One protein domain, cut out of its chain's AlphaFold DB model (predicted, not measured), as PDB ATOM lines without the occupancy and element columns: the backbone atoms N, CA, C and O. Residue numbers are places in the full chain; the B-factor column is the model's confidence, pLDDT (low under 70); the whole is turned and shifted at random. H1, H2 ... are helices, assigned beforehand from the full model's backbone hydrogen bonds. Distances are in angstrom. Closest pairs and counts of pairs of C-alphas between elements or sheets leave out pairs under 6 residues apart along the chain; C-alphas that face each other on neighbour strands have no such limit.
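What this domain is: This is residues 244 to 458 of the 506 residues of the protein "Hypothetical protein" of Haptolina brevifila (UniProt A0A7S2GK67). The longest helix, H5, forms a hairpin with H6, and H8 in the middle of the model is joined to this hairpin by H6 and by H10, which runs back between H8 and H5. Beyond H8, H1 and H2 extend the body as a row of nearly aligned helices, while H3, H4 and short H7 lie round one end. The printed part has 215 residues with ten named helices, H1 to H10 in chain order, and no named strand; its class is all helix, with packing mostly aligned. It is only just compact, close to loose, with a radius of gyration of the C-alphas of 20.3 A, and spans 63 by 47 by 31 A.

Where its parts are: H5, residues 321 to 350, is 43.4 A long, from C-alpha 321 at (185.848, 201.953, 165.590) to C-alpha 350 at (214.763, 231.131, 179.501). H6 is residues 369 to 392, 34.9 A; H8 residues 401 to 425, 36.9 A; H10 residues 441 to 457, 27.3 A. H1, residues 244 to 260, begins at C-alpha 244 (210.269, 198.055, 155.889), and H2 is residues 269 to 287, 27.4 A. The shorter helices are H3, residues 289 to 303, H4, 309 to 319, H7, 394 to 398, and H9, 430 to 439.

How they stand to each other: H5, with residues 330 to 341, touches H6, closest at the C-alphas of Glu 341 and Tyr 370, 5.2 A; the hairpin has a shallow tilt of 34 degrees, only just short of steep. H5 touches H10 at Ser 335 and Met 447, closest C-alphas 5.3 A apart, opposite ways. The hub H8 touches H10 at 21 degrees, C-alphas of Leu 409 and Arg 446 6.7 A apart, and H6 at a steep 46 degrees, Ile 382 and Val 410 6.2 A apart. H8 and H1 touch, the same way at 4 degrees, closest C-alphas Ala 245 and Cys 404, 6.0 A. H1 and H2 form a hairpin at 8 degrees, closest C-alphas Leu 258 and Leu 275, 7.4 A. H8 and H9, also a hairpin, only just touch, with 3 pairs of C-alphas within 8 A. H4 touches H6, C-alphas of Gln 311 and Ala 391 4.7 A apart; H3 touches H7, Ile 300 and Gly 396 5.5 A apart. H5 and H8 are apart. Every O i to N i+4 pair is within hydrogen-bond range in H1 to H7; H8 has 19 of 21, H9 3 of 6, and H10 5 of 13 beside 14 of 14 O i to N i+3 pairs.

The domain as a whole: The farthest C-alphas, Lys 306 and Cys 356, are 64.9 A apart. The printed part has no cut. The H5 to H6 link, residues 351 to 368, is long, with residues 354 to 355 paired antiparallel with 358 to 359. Mean pLDDT of the printed part is 79.7; residues 303 to 307, 357 to 365, 419 to 443 and 454 to 458 are under 70.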
ATOM      1  N   LEU A 244     210.622 197.017 154.916       85.19
ATOM      2  CA  LEU A 244     210.269 198.055 155.889       85.19
ATOM      3  C   LEU A 244     210.425 197.570 157.341       85.19
ATOM      4  O   LEU A 244     211.022 198.272 158.151       85.19
ATOM      5  N   ALA A 245     209.922 196.379 157.682       86.12
ATOM      6  CA  ALA A 245     210.068 195.845 159.039       86.12
ATOM      7  C   ALA A 245     211.477 195.335 159.346       86.12
ATOM      8  O   ALA A 245     211.953 195.524 160.466       86.12
ATOM      9  N   ARG A 246     212.153 194.728 158.363       88.38
ATOM     10  CA  ARG A 246     213.568 194.353 158.451       88.38
ATOM     11  C   ARG A 246     214.399 195.579 158.834       88.38
ATOM     12  O   ARG A 246     214.980 195.606 159.918       88.38
ATOM     13  N   ASP A 247     214.374 196.615 158.005       87.69
ATOM     14  CA  ASP A 247     215.261 197.772 158.128       87.69
ATOM     15  C   ASP A 247     214.896 198.651 159.323       87.69
ATOM     16  O   ASP A 247     215.788 199.080 160.050       87.69
ATOM     17  N   ALA A 248     213.604 198.825 159.627       84.69
ATOM     18  CA  ALA A 248     213.186 199.513 160.846       84.69
ATOM     19  C   ALA A 248     213.652 198.781 162.120       84.69
ATOM     20  O   ALA A 248     214.111 199.430 163.061       84.69
ATOM     21  N   SER A 249     213.592 197.441 162.151       86.06
ATOM     22  CA  SER A 249     214.059 196.663 163.308       86.06
ATOM     23  C   SER A 249     215.582 196.719 163.483       86.06
ATOM     24  O   SER A 249     216.053 196.879 164.611       86.06
ATOM     25  N   TYR A 250     216.351 196.686 162.387       88.62
ATOM     26  CA  TYR A 250     217.806 196.858 162.426       88.62
ATOM     27  C   TYR A 250     218.214 198.283 162.798       88.62
ATOM     28  O   TYR A 250     219.108 198.445 163.624       88.62
ATOM     29  N   TYR A 251     217.535 199.302 162.265       85.88
ATOM     30  CA  TYR A 251     217.777 200.700 162.620       85.88
ATOM     31  C   TYR A 251     217.518 200.948 164.110       85.88
ATOM     32  O   TYR A 251     218.360 201.526 164.791       85.88
ATOM     33  N   CYS A 252     216.406 200.433 164.646       83.12
ATOM     34  CA  CYS A 252     216.121 200.461 166.081       83.12
ATOM     35  C   CYS A 252     217.248 199.802 166.897       83.12
ATOM     36  O   CYS A 252     217.815 200.430 167.790       83.12
ATOM     37  N   PHE A 253     217.626 198.564 166.564       87.31
ATOM     38  CA  PHE A 253     218.666 197.821 167.282       87.31
ATOM     39  C   PHE A 253     220.043 198.508 167.231       87.31
ATOM     40  O   PHE A 253     220.706 198.636 168.261       87.31
ATOM     41  N   ALA A 254     220.449 199.011 166.062       87.06
ATOM     42  CA  ALA A 254     221.697 199.746 165.883       87.06
ATOM     43  C   ALA A 254     221.700 201.069 166.668       87.06
ATOM     44  O   ALA A 254     222.669 201.349 167.371       87.06
ATOM     45  N   MET A 255     220.602 201.834 166.624       79.88
ATOM     46  CA  MET A 255     220.456 203.060 167.415       79.88
ATOM     47  C   MET A 255     220.532 202.786 168.921       79.88
ATOM     48  O   MET A 255     221.164 203.563 169.625       79.88
ATOM     49  N   SER A 256     219.964 201.683 169.425       80.25
ATOM     50  CA  SER A 256     220.116 201.288 170.835       80.25
ATOM     51  C   SER A 256     221.563 201.013 171.236       80.25
ATOM     52  O   SER A 256     221.974 201.439 172.311       80.25
ATOM     53  N   ILE A 257     222.327 200.298 170.406       85.62
ATOM     54  CA  ILE A 257     223.718 199.944 170.729       85.62
ATOM     55  C   ILE A 257     224.620 201.177 170.626       85.62
ATOM     56  O   ILE A 257     225.422 201.408 171.524       85.62
ATOM     57  N   LEU A 258     224.432 202.013 169.599       82.19
ATOM     58  CA  LEU A 258     225.120 203.303 169.470       82.19
ATOM     59  C   LEU A 258     224.844 204.214 170.676       82.19
ATOM     60  O   LEU A 258     225.756 204.845 171.193       82.19
ATOM     61  N   VAL A 259     223.596 204.255 171.144       75.88
ATOM     62  CA  VAL A 259     223.197 204.999 172.345       75.88
ATOM     63  C   VAL A 259     223.842 204.444 173.617       75.88
ATOM     64  O   VAL A 259     224.263 205.223 174.468       75.88
ATOM     65  N   PHE A 260     223.928 203.121 173.757       79.69
ATOM     66  CA  PHE A 260     224.543 202.479 174.920       79.69
ATOM     67  C   PHE A 260     226.048 202.788 175.010       79.69
ATOM     68  O   PHE A 260     226.502 203.254 176.051       79.69
ATOM     69  N   VAL A 261     226.772 202.642 173.893       82.94
ATOM     70  CA  VAL A 261     228.221 202.922 173.737       82.94
ATOM     71  C   VAL A 261     228.585 204.405 173.937       82.94
ATOM     72  O   VAL A 261     229.751 204.761 173.998       82.94
ATOM     73  N   ILE A 262     227.596 205.301 174.009       75.44
ATOM     74  CA  ILE A 262     227.799 206.753 174.171       75.44
ATOM     75  C   ILE A 262     227.206 207.253 175.507       75.44
ATOM     76  O   ILE A 262     227.224 208.446 175.805       75.44
ATOM     77  N   SER A 263     226.694 206.350 176.353       72.06
ATOM     78  CA  SER A 263     226.051 206.721 177.624       72.06
ATOM     79  C   SER A 263     227.024 207.154 178.732       72.06
ATOM     80  O   SER A 263     226.602 207.846 179.658       72.06
ATOM     81  N   ASP A 264     228.308 206.819 178.602       74.25
ATOM     82  CA  ASP A 264     229.415 207.164 179.508       74.25
ATOM     83  C   ASP A 264     230.362 208.253 178.953       74.25
ATOM     84  O   ASP A 264     231.255 208.703 179.666       74.25
ATOM     85  N   LEU A 265     230.129 208.714 177.716       71.00
ATOM     86  CA  LEU A 265     230.950 209.634 176.905       71.00
ATOM     87  C   LEU A 265     232.307 209.116 176.394       71.00
ATOM     88  O   LEU A 265     232.874 209.761 175.509       71.00
ATOM     89  N   GLU A 266     232.839 207.994 176.880       77.31
ATOM     90  CA  GLU A 266     234.225 207.575 176.609       77.31
ATOM     91  C   GLU A 266     234.315 206.375 175.651       77.31
ATOM     92  O   GLU A 266     234.846 205.323 176.001       77.31
ATOM     93  N   VAL A 267     233.851 206.559 174.404       83.31
ATOM     94  CA  VAL A 267     233.818 205.504 173.366       83.31
ATOM     95  C   VAL A 267     235.176 204.813 173.212       83.31
ATOM     96  O   VAL A 267     236.119 205.343 172.610       83.31
ATOM     97  N   ALA A 268     235.269 203.577 173.696       88.50
ATOM     98  CA  ALA A 268     236.497 202.812 173.656       88.50
ATOM     99  C   ALA A 268     236.734 202.199 172.266       88.50
ATOM    100  O   ALA A 268     235.813 201.834 171.529       88.50
ATOM    101  N   TRP A 269     238.006 201.999 171.905       90.31
ATOM    102  CA  TRP A 269     238.381 201.453 170.589       90.31
ATOM    103  C   TRP A 269     237.738 200.086 170.292       90.31
ATOM    104  O   TRP A 269     237.455 199.773 169.136       90.31
ATOM    105  N   TRP A 270     237.490 199.271 171.324       93.00
ATOM    106  CA  TRP A 270     236.863 197.958 171.178       93.00
ATOM    107  C   TRP A 270     235.356 198.066 170.904       93.00
ATOM    108  O   TRP A 270     234.811 197.218 170.202       93.00
ATOM    109  N   GLU A 271     234.693 199.125 171.366       90.31
ATOM    110  CA  GLU A 271     233.273 199.383 171.109       90.31
ATOM    111  C   GLU A 271     233.053 199.889 169.688       90.31
ATOM    112  O   GLU A 271     232.151 199.421 168.996       90.31
ATOM    113  N   ALA A 272     233.948 200.751 169.196       90.00
ATOM    114  CA  ALA A 272     233.998 201.118 167.783       90.00
ATOM    115  C   ALA A 272     234.191 199.878 166.882       90.00
ATOM    116  O   ALA A 272     233.544 199.757 165.839       90.00
ATOM    117  N   VAL A 273     235.011 198.906 167.307       92.94
ATOM    118  CA  VAL A 273     235.144 197.604 166.625       92.94
ATOM    119  C   VAL A 273     233.864 196.764 166.737       92.94
ATOM    120  O   VAL A 273     233.470 196.151 165.746       92.94
ATOM    121  N   VAL A 274     233.167 196.753 167.878       91.81
ATOM    122  CA  VAL A 274     231.868 196.065 168.032       91.81
ATOM    123  C   VAL A 274     230.792 196.679 167.128       91.81
ATOM    124  O   VAL A 274     230.069 195.934 166.468       91.81
ATOM    125  N   LEU A 275     230.720 198.009 167.018       90.75
ATOM    126  CA  LEU A 275     229.817 198.716 166.101       90.75
ATOM    127  C   LEU A 275     230.138 198.407 164.626       90.75
ATOM    128  O   LEU A 275     229.230 198.144 163.835       90.75
ATOM    129  N   LEU A 276     231.422 198.348 164.256       91.50
ATOM    130  CA  LEU A 276     231.848 197.951 162.909       91.50
ATOM    131  C   LEU A 276     231.508 196.478 162.603       91.50
ATOM    132  O   LEU A 276     231.030 196.156 161.514       91.50
ATOM    133  N   MET A 277     231.693 195.582 163.575       92.81
ATOM    134  CA  MET A 277     231.311 194.172 163.459       92.81
ATOM    135  C   MET A 277     229.790 193.985 163.390       92.81
ATOM    136  O   MET A 277     229.321 193.122 162.650       92.81
ATOM    137  N   LEU A 278     229.003 194.812 164.086       92.38
ATOM    138  CA  LEU A 278     227.542 194.837 163.974       92.38
ATOM    139  C   LEU A 278     227.094 195.194 162.546       92.38
ATOM    140  O   LEU A 278     226.199 194.539 162.008       92.38
ATOM    141  N   TYR A 279     227.752 196.162 161.899       91.00
ATOM    142  CA  TYR A 279     227.506 196.478 160.488       91.00
ATOM    143  C   TYR A 279     227.873 195.306 159.556       91.00
ATOM    144  O   TYR A 279     227.089 194.944 158.676       91.00
ATOM    145  N   ALA A 280     229.004 194.631 159.789       91.69
ATOM    146  CA  ALA A 280     229.379 193.432 159.033       91.69
ATOM    147  C   ALA A 280     228.372 192.273 159.213       91.69
ATOM    148  O   ALA A 280     228.055 191.563 158.254       91.69
ATOM    149  N   VAL A 281     227.806 192.107 160.415       92.19
ATOM    150  CA  VAL A 281     226.716 191.155 160.685       92.19
ATOM    151  C   VAL A 281     225.438 191.549 159.936       92.19
ATOM    152  O   VAL A 281     224.826 190.684 159.315       92.19
ATOM    153  N   TYR A 282     225.059 192.831 159.915       91.38
ATOM    154  CA  TYR A 282     223.911 193.327 159.144       91.38
ATOM    155  C   TYR A 282     224.046 193.024 157.640       91.38
ATOM    156  O   TYR A 282     223.142 192.424 157.054       91.38
ATOM    157  N   VAL A 283     225.201 193.321 157.031       90.50
ATOM    158  CA  VAL A 283     225.483 192.979 155.620       90.50
ATOM    159  C   VAL A 283     225.452 191.456 155.395       90.50
ATOM    160  O   VAL A 283     224.929 190.984 154.384       90.50
ATOM    161  N   THR A 284     225.925 190.664 156.362       90.62
ATOM    162  CA  THR A 284     225.858 189.192 156.300       90.62
ATOM    163  C   THR A 284     224.415 188.672 156.356       90.62
ATOM    164  O   THR A 284     224.078 187.732 155.637       90.62
ATOM    165  N   VAL A 285     223.528 189.277 157.155       90.94
ATOM    166  CA  VAL A 285     222.100 188.903 157.160       90.94
ATOM    167  C   VAL A 285     221.406 189.352 155.873       90.94
ATOM    168  O   VAL A 285     220.593 188.598 155.339       90.94
ATOM    169  N   MET A 286     221.768 190.513 155.320       89.12
ATOM    170  CA  MET A 286     221.271 190.981 154.021       89.12
ATOM    171  C   MET A 286     221.590 190.011 152.878       89.12
ATOM    172  O   MET A 286     220.718 189.734 152.055       89.12
ATOM    173  N   TYR A 287     222.781 189.405 152.870       88.44
ATOM    174  CA  TYR A 287     223.127 188.336 151.923       88.44
ATOM    175  C   TYR A 287     222.199 187.106 152.034       88.44
ATOM    176  O   TYR A 287     221.921 186.435 151.043       88.44
ATOM    177  N   TYR A 288     221.655 186.830 153.223       90.75
ATOM    178  CA  TYR A 288     220.678 185.760 153.457       90.75
ATOM    179  C   TYR A 288     219.212 186.240 153.489       90.75
ATOM    180  O   TYR A 288     218.336 185.467 153.893       90.75
ATOM    181  N   ASN A 289     218.916 187.468 153.034       90.00
ATOM    182  CA  ASN A 289     217.590 188.096 153.129       90.00
ATOM    183  C   ASN A 289     216.453 187.199 152.607       90.00
ATOM    184  O   ASN A 289     215.442 187.066 153.285       90.00
ATOM    185  N   GLU A 290     216.616 186.535 151.458       87.19
ATOM    186  CA  GLU A 290     215.571 185.666 150.883       87.19
ATOM    187  C   GLU A 290     215.230 184.468 151.783       87.19
ATOM    188  O   GLU A 290     214.068 184.089 151.936       87.19
ATOM    189  N   ARG A 291     216.240 183.876 152.437       89.31
ATOM    190  CA  ARG A 291     216.033 182.767 153.382       89.31
ATOM    191  C   ARG A 291     215.337 183.256 154.651       89.31
ATOM    192  O   ARG A 291     214.501 182.539 155.200       89.31
ATOM    193  N   LEU A 292     215.664 184.471 155.091       88.75
ATOM    194  CA  LEU A 292     215.024 185.131 156.227       88.75
ATOM    195  C   LEU A 292     213.551 185.467 155.914       88.75
ATOM    196  O   LEU A 292     212.680 185.193 156.737       88.75
ATOM    197  N   GLU A 293     213.269 185.958 154.705       89.19
ATOM    198  CA  GLU A 293     211.936 186.285 154.173       89.19
ATOM    199  C   GLU A 293     211.030 185.041 154.141       89.19
ATOM    200  O   GLU A 293     209.930 185.047 154.700       89.19
ATOM    201  N   ILE A 294     211.531 183.923 153.601       88.69
ATOM    202  CA  ILE A 294     210.830 182.627 153.593       88.69
ATOM    203  C   ILE A 294     210.594 182.108 155.022       88.69
ATOM    204  O   ILE A 294     209.494 181.648 155.344       88.69
ATOM    205  N   TRP A 295     211.599 182.192 155.904       89.75
ATOM    206  CA  TRP A 295     211.493 181.709 157.284       89.75
ATOM    207  C   TRP A 295     210.474 182.513 158.104       89.75
ATOM    208  O   TRP A 295     209.605 181.922 158.753       89.75
ATOM    209  N   VAL A 296     210.512 183.850 158.036       87.94
ATOM    210  CA  VAL A 296     209.520 184.706 158.707       87.94
ATOM    211  C   VAL A 296     208.133 184.525 158.088       87.94
ATOM    212  O   VAL A 296     207.161 184.413 158.833       87.94
ATOM    213  N   GLY A 297     208.018 184.379 156.765       86.31
ATOM    214  CA  GLY A 297     206.755 184.031 156.105       86.31
ATOM    215  C   GLY A 297     206.144 182.725 156.634       86.31
ATOM    216  O   GLY A 297     204.937 182.651 156.875       86.31
ATOM    217  N   GLY A 298     206.975 181.714 156.910       85.00
ATOM    218  CA  GLY A 298     206.566 180.485 157.598       85.00
ATOM    219  C   GLY A 298     206.106 180.718 159.043       85.00
ATOM    220  O   GLY A 298     205.086 180.169 159.463       85.00
ATOM    221  N   ARG A 299     206.805 181.575 159.804       84.25
ATOM    222  CA  ARG A 299     206.408 181.952 161.175       84.25
ATOM    223  C   ARG A 299     205.092 182.735 161.222       84.25
ATOM    224  O   ARG A 299     204.282 182.475 162.107       84.25
ATOM    225  N   ILE A 300     204.843 183.637 160.271       83.06
ATOM    226  CA  ILE A 300     203.595 184.414 160.189       83.06
ATOM    227  C   ILE A 300     202.389 183.488 159.976       83.06
ATOM    228  O   ILE A 300     201.403 183.612 160.697       83.06
ATOM    229  N   LYS A 301     202.494 182.500 159.074       80.38
ATOM    230  CA  LYS A 301     201.425 181.509 158.825       80.38
ATOM    231  C   LYS A 301     201.070 180.673 160.064       80.38
ATOM    232  O   LYS A 301     199.920 180.274 160.223       80.38
ATOM    233  N   LEU A 302     202.026 180.435 160.968       75.56
ATOM    234  CA  LEU A 302     201.764 179.789 162.263       75.56
ATOM    235  C   LEU A 302     200.997 180.716 163.227       75.56
ATOM    236  O   LEU A 302     200.093 180.255 163.918       75.56
ATOM    237  N   CYS A 303     201.290 182.021 163.236       68.19
ATOM    238  CA  CYS A 303     200.562 183.025 164.032       68.19
ATOM    239  C   CYS A 303     199.149 183.362 163.498       68.19
ATOM    240  O   CYS A 303     198.378 184.045 164.176       68.19
ATOM    241  N   GLU A 304     198.807 182.899 162.294       68.62
ATOM    242  CA  GLU A 304     197.502 183.100 161.650       68.62
ATOM    243  C   GLU A 304     196.477 181.997 161.991       68.62
ATOM    244  O   GLU A 304     195.276 182.172 161.782       68.62
ATOM    245  N   GLN A 305     196.921 180.889 162.597       68.44
ATOM    246  CA  GLN A 305     196.035 179.849 163.130       68.44
ATOM    247  C   GLN A 305     195.151 180.385 164.278       68.44
ATOM    248  O   GLN A 305     195.433 181.428 164.875       68.44
ATOM    249  N   LYS A 306     194.051 179.680 164.599       60.09
ATOM    250  CA  LYS A 306     193.104 180.088 165.655       60.09
ATOM    251  C   LYS A 306     193.775 180.093 167.036       60.09
ATOM    252  O   LYS A 306     193.831 179.068 167.707       60.09
ATOM    253  N   GLY A 307     194.258 181.267 167.438       68.25
ATOM    254  CA  GLY A 307     194.806 181.527 168.765       68.25
ATOM    255  C   GLY A 307     193.755 181.511 169.879       68.25
ATOM    256  O   GLY A 307     192.561 181.303 169.651       68.25
ATOM    257  N   ASN A 308     194.215 181.772 171.102       83.62
ATOM    258  CA  ASN A 308     193.391 181.739 172.310       83.62
ATOM    259  C   ASN A 308     192.222 182.738 172.238       83.62
ATOM    260  O   ASN A 308     192.334 183.794 171.612       83.62
ATOM    261  N   ALA A 309     191.132 182.471 172.968       83.44
ATOM    262  CA  ALA A 309     189.955 183.351 173.014       83.44
ATOM    263  C   ALA A 309     190.306 184.821 173.337       83.44
ATOM    264  O   ALA A 309     189.750 185.736 172.735       83.44
ATOM    265  N   LEU A 310     191.299 185.051 174.207       85.56
ATOM    266  CA  LEU A 310     191.810 186.385 174.534       85.56
ATOM    267  C   LEU A 310     192.501 187.071 173.338       85.56
ATOM    268  O   LEU A 310     192.324 188.268 173.143       85.56
ATOM    269  N   GLN A 311     193.224 186.335 172.486       84.75
ATOM    270  CA  GLN A 311     193.811 186.890 171.256       84.75
ATOM    271  C   GLN A 311     192.730 187.250 170.229       84.75
ATOM    272  O   GLN A 311     192.839 188.281 169.571       84.75
ATOM    273  N   VAL A 312     191.668 186.442 170.115       84.56
ATOM    274  CA  VAL A 312     190.505 186.757 169.263       84.56
ATOM    275  C   VAL A 312     189.789 188.013 169.774       84.56
ATOM    276  O   VAL A 312     189.522 188.922 168.990       84.56
ATOM    277  N   MET A 313     189.560 188.109 171.088       87.38
ATOM    278  CA  MET A 313     188.972 189.287 171.735       87.38
ATOM    279  C   MET A 313     189.817 190.550 171.515       87.38
ATOM    280  O   MET A 313     189.271 191.584 171.143       87.38
ATOM    281  N   LEU A 314     191.144 190.475 171.673       87.00
ATOM    282  CA  LEU A 314     192.034 191.612 171.416       87.00
ATOM    283  C   LEU A 314     192.039 192.030 169.940       87.00
ATOM    284  O   LEU A 314     191.944 193.222 169.656       87.00
ATOM    285  N   LYS A 315     192.090 191.082 168.990       84.94
ATOM    286  CA  LYS A 315     191.967 191.396 167.551       84.94
ATOM    287  C   LYS A 315     190.639 192.103 167.244       84.94
ATOM    288  O   LYS A 315     190.638 193.064 166.481       84.94
ATOM    289  N   ALA A 316     189.536 191.684 167.875       84.56
ATOM    290  CA  ALA A 316     188.249 192.369 167.763       84.56
ATOM    291  C   ALA A 316     188.281 193.779 168.385       84.56
ATOM    292  O   ALA A 316     187.852 194.730 167.738       84.56
ATOM    293  N   MET A 317     188.863 193.955 169.579       87.25
ATOM    294  CA  MET A 317     189.024 195.277 170.205       87.25
ATOM    295  C   MET A 317     189.817 196.252 169.327       87.25
ATOM    296  O   MET A 317     189.370 197.378 169.133       87.25
ATOM    297  N   PHE A 318     190.940 195.823 168.740       84.00
ATOM    298  CA  PHE A 318     191.720 196.659 167.819       84.00
ATOM    299  C   PHE A 318     190.990 196.975 166.502       84.00
ATOM    300  O   PHE A 318     191.339 197.951 165.843       84.00
ATOM    301  N   SER A 319     189.975 196.186 166.133       78.94
ATOM    302  CA  SER A 319     189.116 196.431 164.968       78.94
ATOM    303  C   SER A 319     187.883 197.294 165.278       78.94
ATOM    304  O   SER A 319     187.165 197.673 164.351       78.94
ATOM    305  N   ASN A 320     187.602 197.606 166.548       86.94
ATOM    306  CA  ASN A 320     186.431 198.391 166.933       86.94
ATOM    307  C   ASN A 320     186.665 199.888 166.686       86.94
ATOM    308  O   ASN A 320     187.581 200.484 167.254       86.94
ATOM    309  N   CYS A 321     185.769 200.525 165.924       81.31
ATOM    310  CA  CYS A 321     185.848 201.953 165.590       81.31
ATOM    311  C   CYS A 321     185.997 202.858 166.833       81.31
ATOM    312  O   CYS A 321     186.821 203.767 166.835       81.31
ATOM    313  N   VAL A 322     185.286 202.545 167.926       84.94
ATOM    314  CA  VAL A 322     185.354 203.278 169.210       84.94
ATOM    315  C   VAL A 322     186.741 203.203 169.868       84.94
ATOM    316  O   VAL A 322     187.186 204.164 170.490       84.94
ATOM    317  N   PHE A 323     187.457 202.084 169.723       84.50
ATOM    318  CA  PHE A 323     188.823 201.962 170.236       84.50
ATOM    319  C   PHE A 323     189.820 202.719 169.343       84.50
ATOM    320  O   PHE A 323     190.736 203.370 169.842       84.50
ATOM    321  N   GLY A 324     189.598 202.700 168.024       80.62
ATOM    322  CA  GLY A 324     190.355 203.510 167.066       80.62
ATOM    323  C   GLY A 324     190.212 205.016 167.313       80.62
ATOM    324  O   GLY A 324     191.219 205.717 167.377       80.62
ATOM    325  N   SER A 325     188.989 205.518 167.517       82.75
ATOM    326  CA  SER A 325     188.753 206.940 167.796       82.75
ATOM    327  C   SER A 325     189.319 207.379 169.150       82.75
ATOM    328  O   SER A 325     189.897 208.462 169.234       82.75
ATOM    329  N   LEU A 326     189.256 206.521 170.178       87.75
ATOM    330  CA  LEU A 326     189.929 206.758 171.459       87.75
ATOM    331  C   LEU A 326     191.454 206.871 171.287       87.75
ATOM    332  O   LEU A 326     192.054 207.813 171.803       87.75
ATOM    333  N   LEU A 327     192.084 205.970 170.519       85.12
ATOM    334  CA  LEU A 327     193.514 206.069 170.206       85.12
ATOM    335  C   LEU A 327     193.859 207.342 169.419       85.12
ATOM    336  O   LEU A 327     194.883 207.961 169.699       85.12
ATOM    337  N   TYR A 328     193.020 207.782 168.476       85.00
ATOM    338  CA  TYR A 328     193.252 209.047 167.769       85.00
ATOM    339  C   TYR A 328     193.133 210.264 168.693       85.00
ATOM    340  O   TYR A 328     193.983 211.150 168.622       85.00
ATOM    341  N   ALA A 329     192.169 210.286 169.618       87.94
ATOM    342  CA  ALA A 329     192.077 211.330 170.639       87.94
ATOM    343  C   ALA A 329     193.320 211.357 171.553       87.94
ATOM    344  O   ALA A 329     193.861 212.429 171.823       87.94
ATOM    345  N   ILE A 330     193.828 210.186 171.956       89.50
ATOM    346  CA  ILE A 330     195.074 210.039 172.731       89.50
ATOM    347  C   ILE A 330     196.291 210.555 171.943       89.50
ATOM    348  O   ILE A 330     197.122 211.270 172.498       89.50
ATOM    349  N   ILE A 331     196.388 210.256 170.644       86.69
ATOM    350  CA  ILE A 331     197.473 210.736 169.769       86.69
ATOM    351  C   ILE A 331     197.442 212.264 169.611       86.69
ATOM    352  O   ILE A 331     198.495 212.904 169.677       86.69
ATOM    353  N   ILE A 332     196.258 212.859 169.431       86.88
ATOM    354  CA  ILE A 332     196.090 214.318 169.345       86.88
ATOM    355  C   ILE A 332     196.454 214.969 170.685       86.88
ATOM    356  O   ILE A 332     197.274 215.887 170.708       86.88
ATOM    357  N   GLY A 333     195.923 214.453 171.799       89.38
ATOM    358  CA  GLY A 333     196.219 214.941 173.148       89.38
ATOM    359  C   GLY A 333     197.713 214.902 173.470       89.38
ATOM    360  O   GLY A 333     198.284 215.928 173.834       89.38
ATOM    361  N   ASN A 334     198.372 213.764 173.234       88.44
ATOM    362  CA  ASN A 334     199.825 213.640 173.349       88.44
ATOM    363  C   ASN A 334     200.550 214.677 172.478       88.44
ATOM    364  O   ASN A 334     201.455 215.345 172.957       88.44
ATOM    365  N   SER A 335     200.152 214.857 171.214       86.62
ATOM    366  CA  SER A 335     200.817 215.817 170.317       86.62
ATOM    367  C   SER A 335     200.741 217.258 170.844       86.62
ATOM    368  O   SER A 335     201.738 217.975 170.789       86.62
ATOM    369  N   VAL A 336     199.606 217.659 171.432       89.62
ATOM    370  CA  VAL A 336     199.457 218.964 172.103       89.62
ATOM    371  C   VAL A 336     200.332 219.054 173.357       89.62
ATOM    372  O   VAL A 336     201.046 220.039 173.523       89.62
ATOM    373  N   VAL A 337     200.336 218.035 174.224       89.94
ATOM    374  CA  VAL A 337     201.141 218.067 175.460       89.94
ATOM    375  C   VAL A 337     202.647 217.992 175.172       89.94
ATOM    376  O   VAL A 337     203.435 218.537 175.939       89.94
ATOM    377  N   VAL A 338     203.084 217.438 174.038       85.69
ATOM    378  CA  VAL A 338     204.479 217.555 173.574       85.69
ATOM    379  C   VAL A 338     204.833 218.989 173.168       85.69
ATOM    380  O   VAL A 338     205.916 219.454 173.514       85.69
ATOM    381  N   VAL A 339     203.942 219.723 172.488       87.00
ATOM    382  CA  VAL A 339     204.171 221.156 172.210       87.00
ATOM    383  C   VAL A 339     204.238 221.953 173.517       87.00
ATOM    384  O   VAL A 339     205.140 222.769 173.683       87.00
ATOM    385  N   LEU A 340     203.330 221.688 174.464       88.38
ATOM    386  CA  LEU A 340     203.317 222.363 175.767       88.38
ATOM    387  C   LEU A 340     204.556 222.035 176.617       88.38
ATOM    388  O   LEU A 340     205.114 222.949 177.211       88.38
ATOM    389  N   GLU A 341     205.030 220.783 176.623       85.88
ATOM    390  CA  GLU A 341     206.299 220.378 177.255       85.88
ATOM    391  C   GLU A 341     207.482 221.164 176.673       85.88
ATOM    392  O   GLU A 341     208.255 221.740 177.428       85.88
ATOM    393  N   ILE A 342     207.595 221.257 175.343       82.31
ATOM    394  CA  ILE A 342     208.692 221.984 174.683       82.31
ATOM    395  C   ILE A 342     208.636 223.488 174.993       82.31
ATOM    396  O   ILE A 342     209.677 224.100 175.237       82.31
ATOM    397  N   VAL A 343     207.445 224.094 175.004       86.00
ATOM    398  CA  VAL A 343     207.271 225.522 175.325       86.00
ATOM    399  C   VAL A 343     207.553 225.802 176.804       86.00
ATOM    400  O   VAL A 343     208.226 226.785 177.111       86.00
ATOM    401  N   ASP A 344     207.104 224.940 177.719       86.00
ATOM    402  CA  ASP A 344     207.376 225.062 179.155       86.00
ATOM    403  C   ASP A 344     208.868 224.869 179.468       86.00
ATOM    404  O   ASP A 344     209.469 225.740 180.093       86.00
ATOM    405  N   ASP A 345     209.506 223.814 178.947       79.31
ATOM    406  CA  ASP A 345     210.955 223.596 179.068       79.31
ATOM    407  C   ASP A 345     211.742 224.803 178.513       79.31
ATOM    408  O   ASP A 345     212.684 225.272 179.153       79.31
ATOM    409  N   THR A 346     211.321 225.372 177.376       80.88
ATOM    410  CA  THR A 346     211.954 226.568 176.784       80.88
ATOM    411  C   THR A 346     211.783 227.808 177.666       80.88
ATOM    412  O   THR A 346     212.744 228.545 177.884       80.88
ATOM    413  N   ASN A 347     210.590 228.048 178.216       85.75
ATOM    414  CA  ASN A 347     210.330 229.188 179.099       85.75
ATOM    415  C   ASN A 347     211.082 229.068 180.433       85.75
ATOM    416  O   ASN A 347     211.635 230.052 180.926       85.75
ATOM    417  N   ARG A 348     211.155 227.856 180.991       79.25
ATOM    418  CA  ARG A 348     211.877 227.556 182.234       79.25
ATOM    419  C   ARG A 348     213.389 227.652 182.046       79.25
ATOM    420  O   ARG A 348     214.055 228.243 182.889       79.25
ATOM    421  N   ALA A 349     213.919 227.186 180.914       75.06
ATOM    422  CA  ALA A 349     215.302 227.448 180.523       75.06
ATOM    423  C   ALA A 349     215.552 228.956 180.340       75.06
ATOM    424  O   ALA A 349     216.554 229.477 180.828       75.06
ATOM    425  N   ASN A 350     214.628 229.689 179.709       79.62
ATOM    426  CA  ASN A 350     214.763 231.131 179.501       79.62
ATOM    427  C   ASN A 350     214.859 231.947 180.800       79.62
ATOM    428  O   ASN A 350     215.545 232.968 180.799       79.62
ATOM    429  N   ALA A 351     214.257 231.470 181.893       81.56
ATOM    430  CA  ALA A 351     214.340 232.078 183.222       81.56
ATOM    431  C   ALA A 351     215.661 231.809 183.981       81.56
ATOM    432  O   ALA A 351     215.912 232.456 184.998       81.56
ATOM    433  N   LEU A 352     216.505 230.876 183.521       81.12
ATOM    434  CA  LEU A 352     217.807 230.587 184.140       81.12
ATOM    435  C   LEU A 352     218.888 231.597 183.717       81.12
ATOM    436  O   LEU A 352     218.873 232.060 182.569       81.12
ATOM    437  N   PRO A 353     219.861 231.909 184.596       77.50
ATOM    438  CA  PRO A 353     220.963 232.802 184.263       77.50
ATOM    439  C   PRO A 353     221.847 232.202 183.161       77.50
ATOM    440  O   PRO A 353     222.178 231.014 183.167       77.50
ATOM    441  N   CYS A 354     222.228 233.050 182.206       77.94
ATOM    442  CA  CYS A 354     223.060 232.681 181.068       77.94
ATOM    443  C   CYS A 354     224.476 233.237 181.257       77.94
ATOM    444  O   CYS A 354     224.647 234.442 181.439       77.94
ATOM    445  N   TYR A 355     225.478 232.366 181.181       71.81
ATOM    446  CA  TYR A 355     226.894 232.711 181.249       71.81
ATOM    447  C   TYR A 355     227.585 232.193 179.989       71.81
ATOM    448  O   TYR A 355     227.468 231.021 179.647       71.81
ATOM    449  N   CYS A 356     228.285 233.074 179.274       71.75
ATOM    450  CA  CYS A 356     229.058 232.727 178.072       71.75
ATOM    451  C   CYS A 356     228.237 232.053 176.940       71.75
ATOM    452  O   CYS A 356     228.805 231.398 176.074       71.75
ATOM    453  N   GLY A 357     226.907 232.218 176.943       66.62
ATOM    454  CA  GLY A 357     225.972 231.564 176.017       66.62
ATOM    455  C   GLY A 357     225.308 230.288 176.558       66.62
ATOM    456  O   GLY A 357     224.374 229.793 175.931       66.62
ATOM    457  N   GLU A 358     225.724 229.778 177.721       60.75
ATOM    458  CA  GLU A 358     225.192 228.557 178.333       60.75
ATOM    459  C   GLU A 358     224.341 228.850 179.581       60.75
ATOM    460  O   GLU A 358     224.623 229.752 180.373       60.75
ATOM    461  N   ARG A 359     223.253 228.090 179.752       69.00
ATOM    462  CA  ARG A 359     222.263 228.276 180.825       69.00
ATOM    463  C   ARG A 359     222.578 227.364 182.006       69.00
ATOM    464  O   ARG A 359     222.358 226.154 181.947       69.00
ATOM    465  N   VAL A 360     223.098 227.949 183.081       66.19
ATOM    466  CA  VAL A 360     223.532 227.199 184.268       66.19
ATOM    467  C   VAL A 360     222.306 226.721 185.056       66.19
ATOM    468  O   VAL A 360     221.390 227.500 185.316       66.19
ATOM    469  N   GLY A 361     222.284 225.434 185.419       64.62
ATOM    470  CA  GLY A 361     221.171 224.790 186.132       64.62
ATOM    471  C   GLY A 361     220.051 224.216 185.247       64.62
ATOM    472  O   GLY A 361     219.025 223.795 185.774       64.62
ATOM    473  N   GLU A 362     220.206 224.168 183.913       64.00
ATOM    474  CA  GLU A 362     219.167 223.612 183.019       64.00
ATOM    475  C   GLU A 362     218.916 222.107 183.256       64.00
ATOM    476  O   GLU A 362     217.788 221.639 183.110       64.00
ATOM    477  N   GLY A 363     219.946 221.346 183.645       62.62
ATOM    478  CA  GLY A 363     219.829 219.908 183.929       62.62
ATOM    479  C   GLY A 363     219.022 219.586 185.193       62.62
ATOM    480  O   GLY A 363     218.306 218.582 185.228       62.62
ATOM    481  N   ASP A 364     219.085 220.472 186.190       63.25
ATOM    482  CA  ASP A 364     218.506 220.291 187.529       63.25
ATOM    483  C   ASP A 364     217.031 220.718 187.620       63.25
ATOM    484  O   ASP A 364     216.396 220.595 188.671       63.25
ATOM    485  N   LEU A 365     216.455 221.216 186.518       68.25
ATOM    486  CA  LEU A 365     215.046 221.593 186.451       68.25
ATOM    487  C   LEU A 365     214.149 220.382 186.793       68.25
ATOM    488  O   LEU A 365     214.187 219.367 186.087       68.25
ATOM    489  N   PRO A 366     213.283 220.470 187.827       70.56
ATOM    490  CA  PRO A 366     212.401 219.365 188.191       70.56
ATOM    491  C   PRO A 366     211.405 219.062 187.066       70.56
ATOM    492  O   PRO A 366     211.035 219.951 186.290       70.56
ATOM    493  N   PHE A 367     210.946 217.811 186.980       74.88
ATOM    494  CA  PHE A 367     209.981 217.381 185.967       74.88
ATOM    495  C   PHE A 367     208.710 218.243 185.994       74.88
ATOM    496  O   PHE A 367     208.028 218.324 187.017       74.88
ATOM    497  N   SER A 368     208.380 218.858 184.855       82.19
ATOM    498  CA  SER A 368     207.127 219.600 184.679       82.19
ATOM    499  C   SER A 368     205.914 218.666 184.766       82.19
ATOM    500  O   SER A 368     206.010 217.471 184.472       82.19
ATOM    501  N   ALA A 369     204.742 219.215 185.090       86.00
ATOM    502  CA  ALA A 369     203.478 218.487 184.989       86.00
ATOM    503  C   ALA A 369     203.266 217.918 183.570       86.00
ATOM    504  O   ALA A 369     202.814 216.783 183.424       86.00
ATOM    505  N   TYR A 370     203.674 218.655 182.529       86.62
ATOM    506  CA  TYR A 370     203.599 218.189 181.141       86.62
ATOM    507  C   TYR A 370     204.513 216.985 180.867       86.62
ATOM    508  O   TYR A 370     204.107 216.074 180.148       86.62
ATOM    509  N   ALA A 371     205.689 216.914 181.502       81.50
ATOM    510  CA  ALA A 371     206.601 215.775 181.377       81.50
ATOM    511  C   ALA A 371     206.017 214.499 182.014       81.50
ATOM    512  O   ALA A 371     206.088 213.422 181.422       81.50
ATOM    513  N   TRP A 372     205.356 214.611 183.174       86.12
ATOM    514  CA  TRP A 372     204.635 213.486 183.790       86.12
ATOM    515  C   TRP A 372     203.444 213.012 182.943       86.12
ATOM    516  O   TRP A 372     203.220 211.808 182.812       86.12
ATOM    517  N   ILE A 373     202.706 213.935 182.320       89.00
ATOM    518  CA  ILE A 373     201.597 213.599 181.413       89.00
ATOM    519  C   ILE A 373     202.126 212.925 180.132       89.00
ATOM    520  O   ILE A 373     201.581 211.905 179.706       89.00
ATOM    521  N   ASN A 374     203.225 213.415 179.552       85.38
ATOM    522  CA  ASN A 374     203.865 212.785 178.393       85.38
ATOM    523  C   ASN A 374     204.488 211.421 178.726       85.38
ATOM    524  O   ASN A 374     204.462 210.525 177.882       85.38
ATOM    525  N   LEU A 375     204.975 211.208 179.953       85.38
ATOM    526  CA  LEU A 375     205.376 209.882 180.431       85.38
ATOM    527  C   LEU A 375     204.173 208.924 180.490       85.38
ATOM    528  O   LEU A 375     204.273 207.797 180.006       85.38
ATOM    529  N   ALA A 376     203.021 209.372 180.999       89.62
ATOM    530  CA  ALA A 376     201.797 208.568 181.017       89.62
ATOM    531  C   ALA A 376     201.316 208.203 179.596       89.62
ATOM    532  O   ALA A 376     200.981 207.044 179.341       89.62
ATOM    533  N   PHE A 377     201.357 209.144 178.644       90.69
ATOM    534  CA  PHE A 377     201.075 208.849 177.234       90.69
ATOM    535  C   PHE A 377     202.080 207.861 176.626       90.69
ATOM    536  O   PHE A 377     201.668 206.892 175.986       90.69
ATOM    537  N   ASN A 378     203.383 208.041 176.861       86.88
ATOM    538  CA  ASN A 378     204.416 207.105 176.405       86.88
ATOM    539  C   ASN A 378     204.155 205.673 176.929       86.88
ATOM    540  O   ASN A 378     204.240 204.720 176.154       86.88
ATOM    541  N   ILE A 379     203.759 205.519 178.200       90.38
ATOM    542  CA  ILE A 379     203.385 204.223 178.797       90.38
ATOM    543  C   ILE A 379     202.168 203.605 178.088       90.38
ATOM    544  O   ILE A 379     202.191 202.413 177.782       90.38
ATOM    545  N   ILE A 380     201.136 204.393 177.758       91.31
ATOM    546  CA  ILE A 380     199.964 203.907 177.005       91.31
ATOM    547  C   ILE A 380     200.380 203.332 175.640       91.31
ATOM    548  O   ILE A 380     199.924 202.246 175.281       91.31
ATOM    549  N   PHE A 381     201.285 203.988 174.904       90.88
ATOM    550  CA  PHE A 381     201.773 203.472 173.615       90.88
ATOM    551  C   PHE A 381     202.650 202.212 173.758       90.88
ATOM    552  O   PHE A 381     202.579 201.315 172.916       90.88
ATOM    553  N   ILE A 382     203.428 202.085 174.840       90.88
ATOM    554  CA  ILE A 382     204.166 200.847 175.158       90.88
ATOM    555  C   ILE A 382     203.184 199.692 175.426       90.88
ATOM    556  O   ILE A 382     203.361 198.590 174.899       90.88
ATOM    557  N   VAL A 383     202.106 199.945 176.174       91.94
ATOM    558  CA  VAL A 383     201.042 198.959 176.428       91.94
ATOM    559  C   VAL A 383     200.265 198.617 175.148       91.94
ATOM    560  O   VAL A 383     199.974 197.440 174.927       91.94
ATOM    561  N   GLU A 384     199.989 199.585 174.261       91.44
ATOM    562  CA  GLU A 384     199.423 199.337 172.921       91.44
ATOM    563  C   GLU A 384     200.315 198.364 172.132       91.44
ATOM    564  O   GLU A 384     199.826 197.345 171.636       91.44
ATOM    565  N   MET A 385     201.625 198.630 172.063       90.50
ATOM    566  CA  MET A 385     202.591 197.784 171.356       90.50
ATOM    567  C   MET A 385     202.625 196.356 171.916       90.50
ATOM    568  O   MET A 385     202.430 195.407 171.157       90.50
ATOM    569  N   ILE A 386     202.811 196.190 173.230       92.44
ATOM    570  CA  ILE A 386     202.898 194.870 173.884       92.44
ATOM    571  C   ILE A 386     201.591 194.080 173.711       92.44
ATOM    572  O   ILE A 386     201.610 192.890 173.388       92.44
ATOM    573  N   THR A 387     200.441 194.742 173.852       90.75
ATOM    574  CA  THR A 387     199.128 194.098 173.686       90.75
ATOM    575  C   THR A 387     198.904 193.657 172.237       90.75
ATOM    576  O   THR A 387     198.397 192.559 171.992       90.75
ATOM    577  N   LYS A 388     199.342 194.455 171.253       89.50
ATOM    578  CA  LYS A 388     199.319 194.060 169.839       89.50
ATOM    579  C   LYS A 388     200.333 192.949 169.519       89.50
ATOM    580  O   LYS A 388     199.995 192.063 168.737       89.50
ATOM    581  N   TRP A 389     201.522 192.928 170.132       90.62
ATOM    582  CA  TRP A 389     202.483 191.816 170.005       90.62
ATOM    583  C   TRP A 389     201.874 190.494 170.483       90.62
ATOM    584  O   TRP A 389     202.021 189.475 169.809       90.62
ATOM    585  N   TYR A 390     201.134 190.501 171.597       88.88
ATOM    586  CA  TYR A 390     200.415 189.315 172.069       88.88
ATOM    587  C   TYR A 390     199.242 188.929 171.147       88.88
ATOM    588  O   TYR A 390     199.041 187.747 170.856       88.88
ATOM    589  N   ALA A 391     198.474 189.910 170.662       87.69
ATOM    590  CA  ALA A 391     197.294 189.669 169.831       87.69
ATOM    591  C   ALA A 391     197.636 189.124 168.432       87.69
ATOM    592  O   ALA A 391     197.014 188.164 167.983       87.69
ATOM    593  N   TYR A 392     198.613 189.716 167.739       83.75
ATOM    594  CA  TYR A 392     198.996 189.340 166.370       83.75
ATOM    595  C   TYR A 392     200.185 188.363 166.308       83.75
ATOM    596  O   TYR A 392     200.478 187.832 165.237       83.75
ATOM    597  N   GLY A 393     200.855 188.102 167.436       85.31
ATOM    598  CA  GLY A 393     202.162 187.443 167.475       85.31
ATOM    599  C   GLY A 393     203.278 188.398 167.036       85.31
ATOM    600  O   GLY A 393     203.027 189.359 166.315       85.31
ATOM    601  N   PHE A 394     204.527 188.133 167.437       85.56
ATOM    602  CA  PHE A 394     205.658 189.037 167.165       85.56
ATOM    603  C   PHE A 394     205.797 189.377 165.669       85.56
ATOM    604  O   PHE A 394     205.622 190.526 165.276       85.56
ATOM    605  N   PHE A 395     206.005 188.378 164.806       82.62
ATOM    606  CA  PHE A 395     206.134 188.603 163.358       82.62
ATOM    607  C   PHE A 395     204.833 189.111 162.702       82.62
ATOM    608  O   PHE A 395     204.885 189.867 161.734       82.62
ATOM    609  N   GLY A 396     203.666 188.739 163.241       83.56
ATOM    610  CA  GLY A 396     202.363 189.186 162.737       83.56
ATOM    611  C   GLY A 396     202.017 190.637 163.097       83.56
ATOM    612  O   GLY A 396     201.320 191.294 162.330       83.56
ATOM    613  N   TYR A 397     202.534 191.166 164.213       87.06
ATOM    614  CA  TYR A 397     202.453 192.592 164.543       87.06
ATOM    615  C   TYR A 397     203.170 193.427 163.492       87.06
ATOM    616  O   TYR A 397     202.578 194.357 162.935       87.06
ATOM    617  N   TRP A 398     204.432 193.069 163.220       85.62
ATOM    618  CA  TRP A 398     205.265 193.809 162.287       85.62
ATOM    619  C   TRP A 398     204.621 193.834 160.897       85.62
ATOM    620  O   TRP A 398     204.619 194.918 160.321       85.62
ATOM    621  N   LYS A 399     203.986 192.729 160.433       84.69
ATOM    622  CA  LYS A 399     203.274 192.568 159.128       84.69
ATOM    623  C   LYS A 399     202.426 193.775 158.698       84.69
ATOM    624  O   LYS A 399     202.232 193.999 157.508       84.69
ATOM    625  N   ILE A 400     201.883 194.539 159.644       83.50
ATOM    626  CA  ILE A 400     201.029 195.699 159.377       83.50
ATOM    627  C   ILE A 400     201.903 196.973 159.361       83.50
ATOM    628  O   ILE A 400     202.384 197.373 160.422       83.50
ATOM    629  N   PRO A 401     202.070 197.689 158.226       81.12
ATOM    630  CA  PRO A 401     203.006 198.822 158.136       81.12
ATOM    631  C   PRO A 401     202.789 199.947 159.168       81.12
ATOM    632  O   PRO A 401     203.754 200.492 159.694       81.12
ATOM    633  N   LEU A 402     201.536 200.257 159.539       79.62
ATOM    634  CA  LEU A 402     201.223 201.254 160.585       79.62
ATOM    635  C   LEU A 402     201.444 200.770 162.030       79.62
ATOM    636  O   LEU A 402     201.428 201.590 162.954       79.62
ATOM    637  N   ASN A 403     201.626 199.465 162.235       86.56
ATOM    638  CA  ASN A 403     202.132 198.918 163.491       86.56
ATOM    639  C   ASN A 403     203.665 198.935 163.474       86.56
ATOM    640  O   ASN A 403     204.251 199.410 164.432       86.56
ATOM    641  N   CYS A 404     204.308 198.529 162.373       84.31
ATOM    642  CA  CYS A 404     205.763 198.632 162.194       84.31
ATOM    643  C   CYS A 404     206.294 200.053 162.464       84.31
ATOM    644  O   CYS A 404     207.198 200.238 163.279       84.31
ATOM    645  N   PHE A 405     205.694 201.066 161.831       82.62
ATOM    646  CA  PHE A 405     206.052 202.474 162.024       82.62
ATOM    647  C   PHE A 405     205.916 202.921 163.490       82.62
ATOM    648  O   PHE A 405     206.825 203.517 164.060       82.62
ATOM    649  N   ASP A 406     204.793 202.588 164.125       82.94
ATOM    650  CA  ASP A 406     204.514 202.998 165.501       82.94
ATOM    651  C   ASP A 406     205.358 202.244 166.535       82.94
ATOM    652  O   ASP A 406     205.847 202.860 167.475       82.94
ATOM    653  N   GLY A 407     205.613 200.950 166.335       86.81
ATOM    654  CA  GLY A 407     206.543 200.170 167.154       86.81
ATOM    655  C   GLY A 407     207.966 200.718 167.087       86.81
ATOM    656  O   GLY A 407     208.647 200.765 168.105       86.81
ATOM    657  N   SER A 408     208.378 201.232 165.924       83.44
ATOM    658  CA  SER A 408     209.659 201.932 165.760       83.44
ATOM    659  C   SER A 408     209.693 203.249 166.551       83.44
ATOM    660  O   SER A 408     210.671 203.533 167.238       83.44
ATOM    661  N   LEU A 409     208.601 204.027 166.546       83.12
ATOM    662  CA  LEU A 409     208.477 205.227 167.386       83.12
ATOM    663  C   LEU A 409     208.434 204.897 168.890       83.12
ATOM    664  O   LEU A 409     209.083 205.581 169.676       83.12
ATOM    665  N   VAL A 410     207.708 203.851 169.308       87.88
ATOM    666  CA  VAL A 410     207.712 203.359 170.703       87.88
ATOM    667  C   VAL A 410     209.120 202.941 171.120       87.88
ATOM    668  O   VAL A 410     209.555 203.285 172.215       87.88
ATOM    669  N   PHE A 411     209.850 202.246 170.249       85.38
ATOM    670  CA  PHE A 411     211.220 201.826 170.516       85.38
ATOM    671  C   PHE A 411     212.151 203.028 170.732       85.38
ATOM    672  O   PHE A 411     212.836 203.087 171.750       85.38
ATOM    673  N   LEU A 412     212.123 204.030 169.845       79.06
ATOM    674  CA  LEU A 412     212.927 205.251 170.004       79.06
ATOM    675  C   LEU A 412     212.591 206.016 171.300       79.06
ATOM    676  O   LEU A 412     213.495 206.546 171.942       79.06
ATOM    677  N   ILE A 413     211.325 206.014 171.735       79.88
ATOM    678  CA  ILE A 413     210.903 206.579 173.031       79.88
ATOM    679  C   ILE A 413     211.492 205.795 174.217       79.88
ATOM    680  O   ILE A 413     211.914 206.403 175.198       79.88
ATOM    681  N   ILE A 414     211.538 204.458 174.149       82.62
ATOM    682  CA  ILE A 414     212.165 203.625 175.192       82.62
ATOM    683  C   ILE A 414     213.666 203.942 175.288       82.62
ATOM    684  O   ILE A 414     214.191 204.079 176.391       82.62
ATOM    685  N   VAL A 415     214.340 204.131 174.150       77.12
ATOM    686  CA  VAL A 415     215.758 204.518 174.092       77.12
ATOM    687  C   VAL A 415     215.992 205.922 174.671       77.12
ATOM    688  O   VAL A 415     216.883 206.085 175.504       77.12
ATOM    689  N   GLU A 416     215.163 206.916 174.319       75.44
ATOM    690  CA  GLU A 416     215.217 208.266 174.915       75.44
ATOM    691  C   GLU A 416     215.011 208.215 176.441       75.44
ATOM    692  O   GLU A 416     215.717 208.891 177.193       75.44
ATOM    693  N   PHE A 417     214.072 207.388 176.917       76.56
ATOM    694  CA  PHE A 417     213.768 207.243 178.341       76.56
ATOM    695  C   PHE A 417     214.911 206.589 179.131       76.56
ATOM    696  O   PHE A 417     215.244 207.067 180.217       76.56
ATOM    697  N   ILE A 418     215.536 205.536 178.592       75.06
ATOM    698  CA  ILE A 418     216.687 204.871 179.224       75.06
ATOM    699  C   ILE A 418     217.849 205.864 179.362       75.06
ATOM    700  O   ILE A 418     218.341 206.056 180.470       75.06
ATOM    701  N   LEU A 419     218.207 206.579 178.288       68.19
ATOM    702  CA  LEU A 419     219.220 207.644 178.322       68.19
ATOM    703  C   LEU A 419     218.924 208.724 179.366       68.19
ATOM    704  O   LEU A 419     219.775 209.065 180.184       68.19
ATOM    705  N   THR A 420     217.694 209.246 179.349       69.31
ATOM    706  CA  THR A 420     217.232 210.315 180.252       69.31
ATOM    707  C   THR A 420     217.202 209.873 181.723       69.31
ATOM    708  O   THR A 420     217.182 210.722 182.621       69.31
ATOM    709  N   SER A 421     217.199 208.558 181.965       68.50
ATOM    710  CA  SER A 421     217.298 207.949 183.291       68.50
ATOM    711  C   SER A 421     218.756 207.756 183.714       68.50
ATOM    712  O   SER A 421     219.128 208.243 184.776       68.50
ATOM    713  N   VAL A 422     219.586 207.115 182.877       65.06
ATOM    714  CA  VAL A 422     221.012 206.843 183.158       65.06
ATOM    715  C   VAL A 422     221.773 208.138 183.442       65.06
ATOM    716  O   VAL A 422     222.363 208.275 184.511       65.06
ATOM    717  N   ALA A 423     221.657 209.142 182.565       60.56
ATOM    718  CA  ALA A 423     222.380 210.409 182.706       60.56
ATOM    719  C   ALA A 423     222.122 211.128 184.051       60.56
ATOM    720  O   ALA A 423     222.972 211.887 184.519       60.56
ATOM    721  N   ARG A 424     220.957 210.899 184.681       59.62
ATOM    722  CA  ARG A 424     220.579 211.501 185.971       59.62
ATOM    723  C   ARG A 424     221.064 210.742 187.205       59.62
ATOM    724  O   ARG A 424     221.034 211.327 188.283       59.62
ATOM    725  N   VAL A 425     221.445 209.470 187.089       57.81
ATOM    726  CA  VAL A 425     221.849 208.660 188.253       57.81
ATOM    727  C   VAL A 425     223.288 208.968 188.657       57.81
ATOM    728  O   VAL A 425     223.549 209.204 189.834       57.81
ATOM    729  N   ASP A 426     224.196 209.026 187.685       53.81
ATOM    730  CA  ASP A 426     225.642 209.031 187.945       53.81
ATOM    731  C   ASP A 426     226.278 210.436 187.992       53.81
ATOM    732  O   ASP A 426     227.487 210.570 188.161       53.81
ATOM    733  N   GLY A 427     225.480 211.505 187.851       52.78
ATOM    734  CA  GLY A 427     225.965 212.895 187.936       52.78
ATOM    735  C   GLY A 427     226.962 213.294 186.838       52.78
ATOM    736  O   GLY A 427     227.754 214.216 187.033       52.78
ATOM    737  N   ILE A 428     226.944 212.581 185.705       48.78
ATOM    738  CA  ILE A 428     227.899 212.717 184.596       48.78
ATOM    739  C   ILE A 428     227.853 214.131 183.987       48.78
ATOM    740  O   ILE A 428     226.812 214.789 183.957       48.78
ATOM    741  N   GLY A 429     229.020 214.597 183.528       48.81
ATOM    742  CA  GLY A 429     229.310 215.993 183.200       48.81
ATOM    743  C   GLY A 429     228.360 216.680 182.210       48.81
ATOM    744  O   GLY A 429     227.747 216.064 181.335       48.81
ATOM    745  N   VAL A 430     228.288 218.009 182.338       51.78
ATOM    746  CA  VAL A 430     227.337 218.898 181.641       51.78
ATOM    747  C   VAL A 430     227.388 218.759 180.110       51.78
ATOM    748  O   VAL A 430     226.370 218.920 179.436       51.78
ATOM    749  N   ASP A 431     228.541 218.394 179.548       45.97
ATOM    750  CA  ASP A 431     228.727 218.213 178.108       45.97
ATOM    751  C   ASP A 431     227.956 217.006 177.531       45.97
ATOM    752  O   ASP A 431     227.457 217.100 176.404       45.97
ATOM    753  N   ALA A 432     227.712 215.933 178.307       47.97
ATOM    754  CA  ALA A 432     226.815 214.836 177.897       47.97
ATOM    755  C   ALA A 432     225.424 215.363 177.554       47.97
ATOM    756  O   ALA A 432     224.843 215.079 176.499       47.97
ATOM    757  N   TYR A 433     224.908 216.202 178.449       52.97
ATOM    758  CA  TYR A 433     223.616 216.842 178.309       52.97
ATOM    759  C   TYR A 433     223.567 217.812 177.126       52.97
ATOM    760  O   TYR A 433     222.466 218.143 176.693       52.97
ATOM    761  N   ARG A 434     224.701 218.267 176.569       55.62
ATOM    762  CA  ARG A 434     224.715 219.083 175.345       55.62
ATOM    763  C   ARG A 434     224.447 218.225 174.106       55.62
ATOM    764  O   ARG A 434     223.550 218.558 173.334       55.62
ATOM    765  N   SER A 435     225.113 217.079 173.968       51.53
ATOM    766  CA  SER A 435     224.905 216.152 172.840       51.53
ATOM    767  C   SER A 435     223.567 215.405 172.918       51.53
ATOM    768  O   SER A 435     222.863 215.283 171.915       51.53
ATOM    769  N   LEU A 436     223.130 214.991 174.113       54.66
ATOM    770  CA  LEU A 436     221.830 214.327 174.303       54.66
ATOM    771  C   LEU A 436     220.620 215.251 174.040       54.66
ATOM    772  O   LEU A 436     219.516 214.751 173.817       54.66
ATOM    773  N   ARG A 437     220.798 216.585 173.973       59.12
ATOM    774  CA  ARG A 437     219.741 217.507 173.499       59.12
ATOM    775  C   ARG A 437     219.328 217.231 172.063       59.12
ATOM    776  O   ARG A 437     218.155 217.435 171.768       59.12
ATOM    777  N   ILE A 438     220.231 216.754 171.193       60.72
ATOM    778  CA  ILE A 438     219.861 216.388 169.818       60.72
ATOM    779  C   ILE A 438     218.730 215.363 169.868       60.72
ATOM    780  O   ILE A 438     217.670 215.624 169.316       60.72
ATOM    781  N   LEU A 439     218.858 214.287 170.648       57.50
ATOM    782  CA  LEU A 439     217.835 213.238 170.740       57.50
ATOM    783  C   LEU A 439     216.462 213.734 171.247       57.50
ATOM    784  O   LEU A 439     215.462 213.058 171.014       57.50
ATOM    785  N   ARG A 440     216.347 214.952 171.809       62.75
ATOM    786  CA  ARG A 440     215.043 215.590 172.072       62.75
ATOM    787  C   ARG A 440     214.235 215.863 170.784       62.75
ATOM    788  O   ARG A 440     213.023 216.028 170.894       62.75
ATOM    789  N   PHE A 441     214.809 215.840 169.567       66.69
ATOM    790  CA  PHE A 441     214.001 215.869 168.326       66.69
ATOM    791  C   PHE A 441     213.078 214.637 168.221       66.69
ATOM    792  O   PHE A 441     212.019 214.725 167.594       66.69
ATOM    793  N   ILE A 442     213.427 213.497 168.846       67.62
ATOM    794  CA  ILE A 442     212.594 212.277 168.852       67.62
ATOM    795  C   ILE A 442     211.224 212.595 169.462       67.62
ATOM    796  O   ILE A 442     210.197 212.105 168.984       67.62
ATOM    797  N   ARG A 443     211.175 213.524 170.430       69.50
ATOM    798  CA  ARG A 443     209.925 214.042 170.999       69.50
ATOM    799  C   ARG A 443     208.996 214.613 169.935       69.50
ATOM    800  O   ARG A 443     207.799 214.359 170.018       69.50
ATOM    801  N   VAL A 444     209.532 215.334 168.948       71.81
ATOM    802  CA  VAL A 444     208.779 215.914 167.821       71.81
ATOM    803  C   VAL A 444     208.366 214.826 166.828       71.81
ATOM    804  O   VAL A 444     207.229 214.828 166.363       71.81
ATOM    805  N   ALA A 445     209.215 213.819 166.586       71.12
ATOM    806  CA  ALA A 445     208.853 212.659 165.765       71.12
ATOM    807  C   ALA A 445     207.628 211.888 166.312       71.12
ATOM    808  O   ALA A 445     206.892 211.279 165.533       71.12
ATOM    809  N   ARG A 446     207.310 211.988 167.617       73.62
ATOM    810  CA  ARG A 446     206.047 211.467 168.193       73.62
ATOM    811  C   ARG A 446     204.794 212.051 167.521       73.62
ATOM    812  O   ARG A 446     203.788 211.349 167.422       73.62
ATOM    813  N   MET A 447     204.844 213.293 167.026       76.50
ATOM    814  CA  MET A 447     203.720 213.954 166.341       76.50
ATOM    815  C   MET A 447     203.382 213.291 164.998       76.50
ATOM    816  O   MET A 447     202.243 213.366 164.544       76.50
ATOM    817  N   LEU A 448     204.316 212.550 164.390       75.00
ATOM    818  CA  LEU A 448     204.082 211.806 163.146       75.00
ATOM    819  C   LEU A 448     203.025 210.696 163.305       75.00
ATOM    820  O   LEU A 448     202.467 210.226 162.313       75.00
ATOM    821  N   ARG A 449     202.654 210.321 164.539       78.38
ATOM    822  CA  ARG A 449     201.471 209.483 164.806       78.38
ATOM    823  C   ARG A 449     200.173 210.088 164.256       78.38
ATOM    824  O   ARG A 449     199.271 209.325 163.904       78.38
ATOM    825  N   LEU A 450     200.087 211.415 164.107       78.75
ATOM    826  CA  LEU A 450     198.957 212.105 163.470       78.75
ATOM    827  C   LEU A 450     198.738 211.661 162.012       78.75
ATOM    828  O   LEU A 450     197.605 211.687 161.540       78.75
ATOM    829  N   MET A 451     199.761 211.141 161.317       71.00
ATOM    830  CA  MET A 451     199.604 210.572 159.967       71.00
ATOM    831  C   MET A 451     198.638 209.373 159.927       71.00
ATOM    832  O   MET A 451     198.066 209.085 158.875       71.00
ATOM    833  N   ARG A 452     198.372 208.699 161.062       72.69
ATOM    834  CA  ARG A 452     197.307 207.680 161.140       72.69
ATOM    835  C   ARG A 452     195.923 208.268 160.813       72.69
ATOM    836  O   ARG A 452     195.113 207.579 160.199       72.69
ATOM    837  N   ILE A 453     195.675 209.535 161.159       70.56
ATOM    838  CA  ILE A 453     194.411 210.243 160.888       70.56
ATOM    839  C   ILE A 453     194.234 210.459 159.379       70.56
ATOM    840  O   ILE A 453     193.143 210.245 158.857       70.56
ATOM    841  N   ALA A 454     195.310 210.775 158.650       66.19
ATOM    842  CA  ALA A 454     195.258 210.909 157.193       66.19
ATOM    843  C   ALA A 454     194.789 209.610 156.508       66.19
ATOM    844  O   ALA A 454     193.991 209.671 155.578       66.19
ATOM    845  N   ARG A 455     195.177 208.425 157.014       64.38
ATOM    846  CA  ARG A 455     194.662 207.135 156.505       64.38
ATOM    847  C   ARG A 455     193.194 206.870 156.875       64.38
ATOM    848  O   ARG A 455     192.542 206.096 156.185       64.38
ATOM    849  N   ALA A 456     192.672 207.485 157.936       61.12
ATOM    850  CA  ALA A 456     191.253 207.399 158.296       61.12
ATOM    851  C   ALA A 456     190.361 208.341 157.459       61.12
ATOM    852  O   ALA A 456     189.165 208.094 157.349       61.12
ATOM    853  N   ILE A 457     190.942 209.399 156.878       59.31
ATOM    854  CA  ILE A 457     190.259 210.378 156.013       59.31
ATOM    855  C   ILE A 457     190.434 210.039 154.520       59.31
ATOM    856  O   ILE A 457     189.578 210.382 153.708       59.31
ATOM    857  N   ALA A 458     191.518 209.354 154.143       59.44
ATOM    858  CA  ALA A 458     191.764 208.930 152.768       59.44
ATOM    859  C   ALA A 458     190.626 208.024 152.243       59.44
ATOM    860  O   ALA A 458     190.305 207.022 152.892       59.44
TER     861      ALA A 458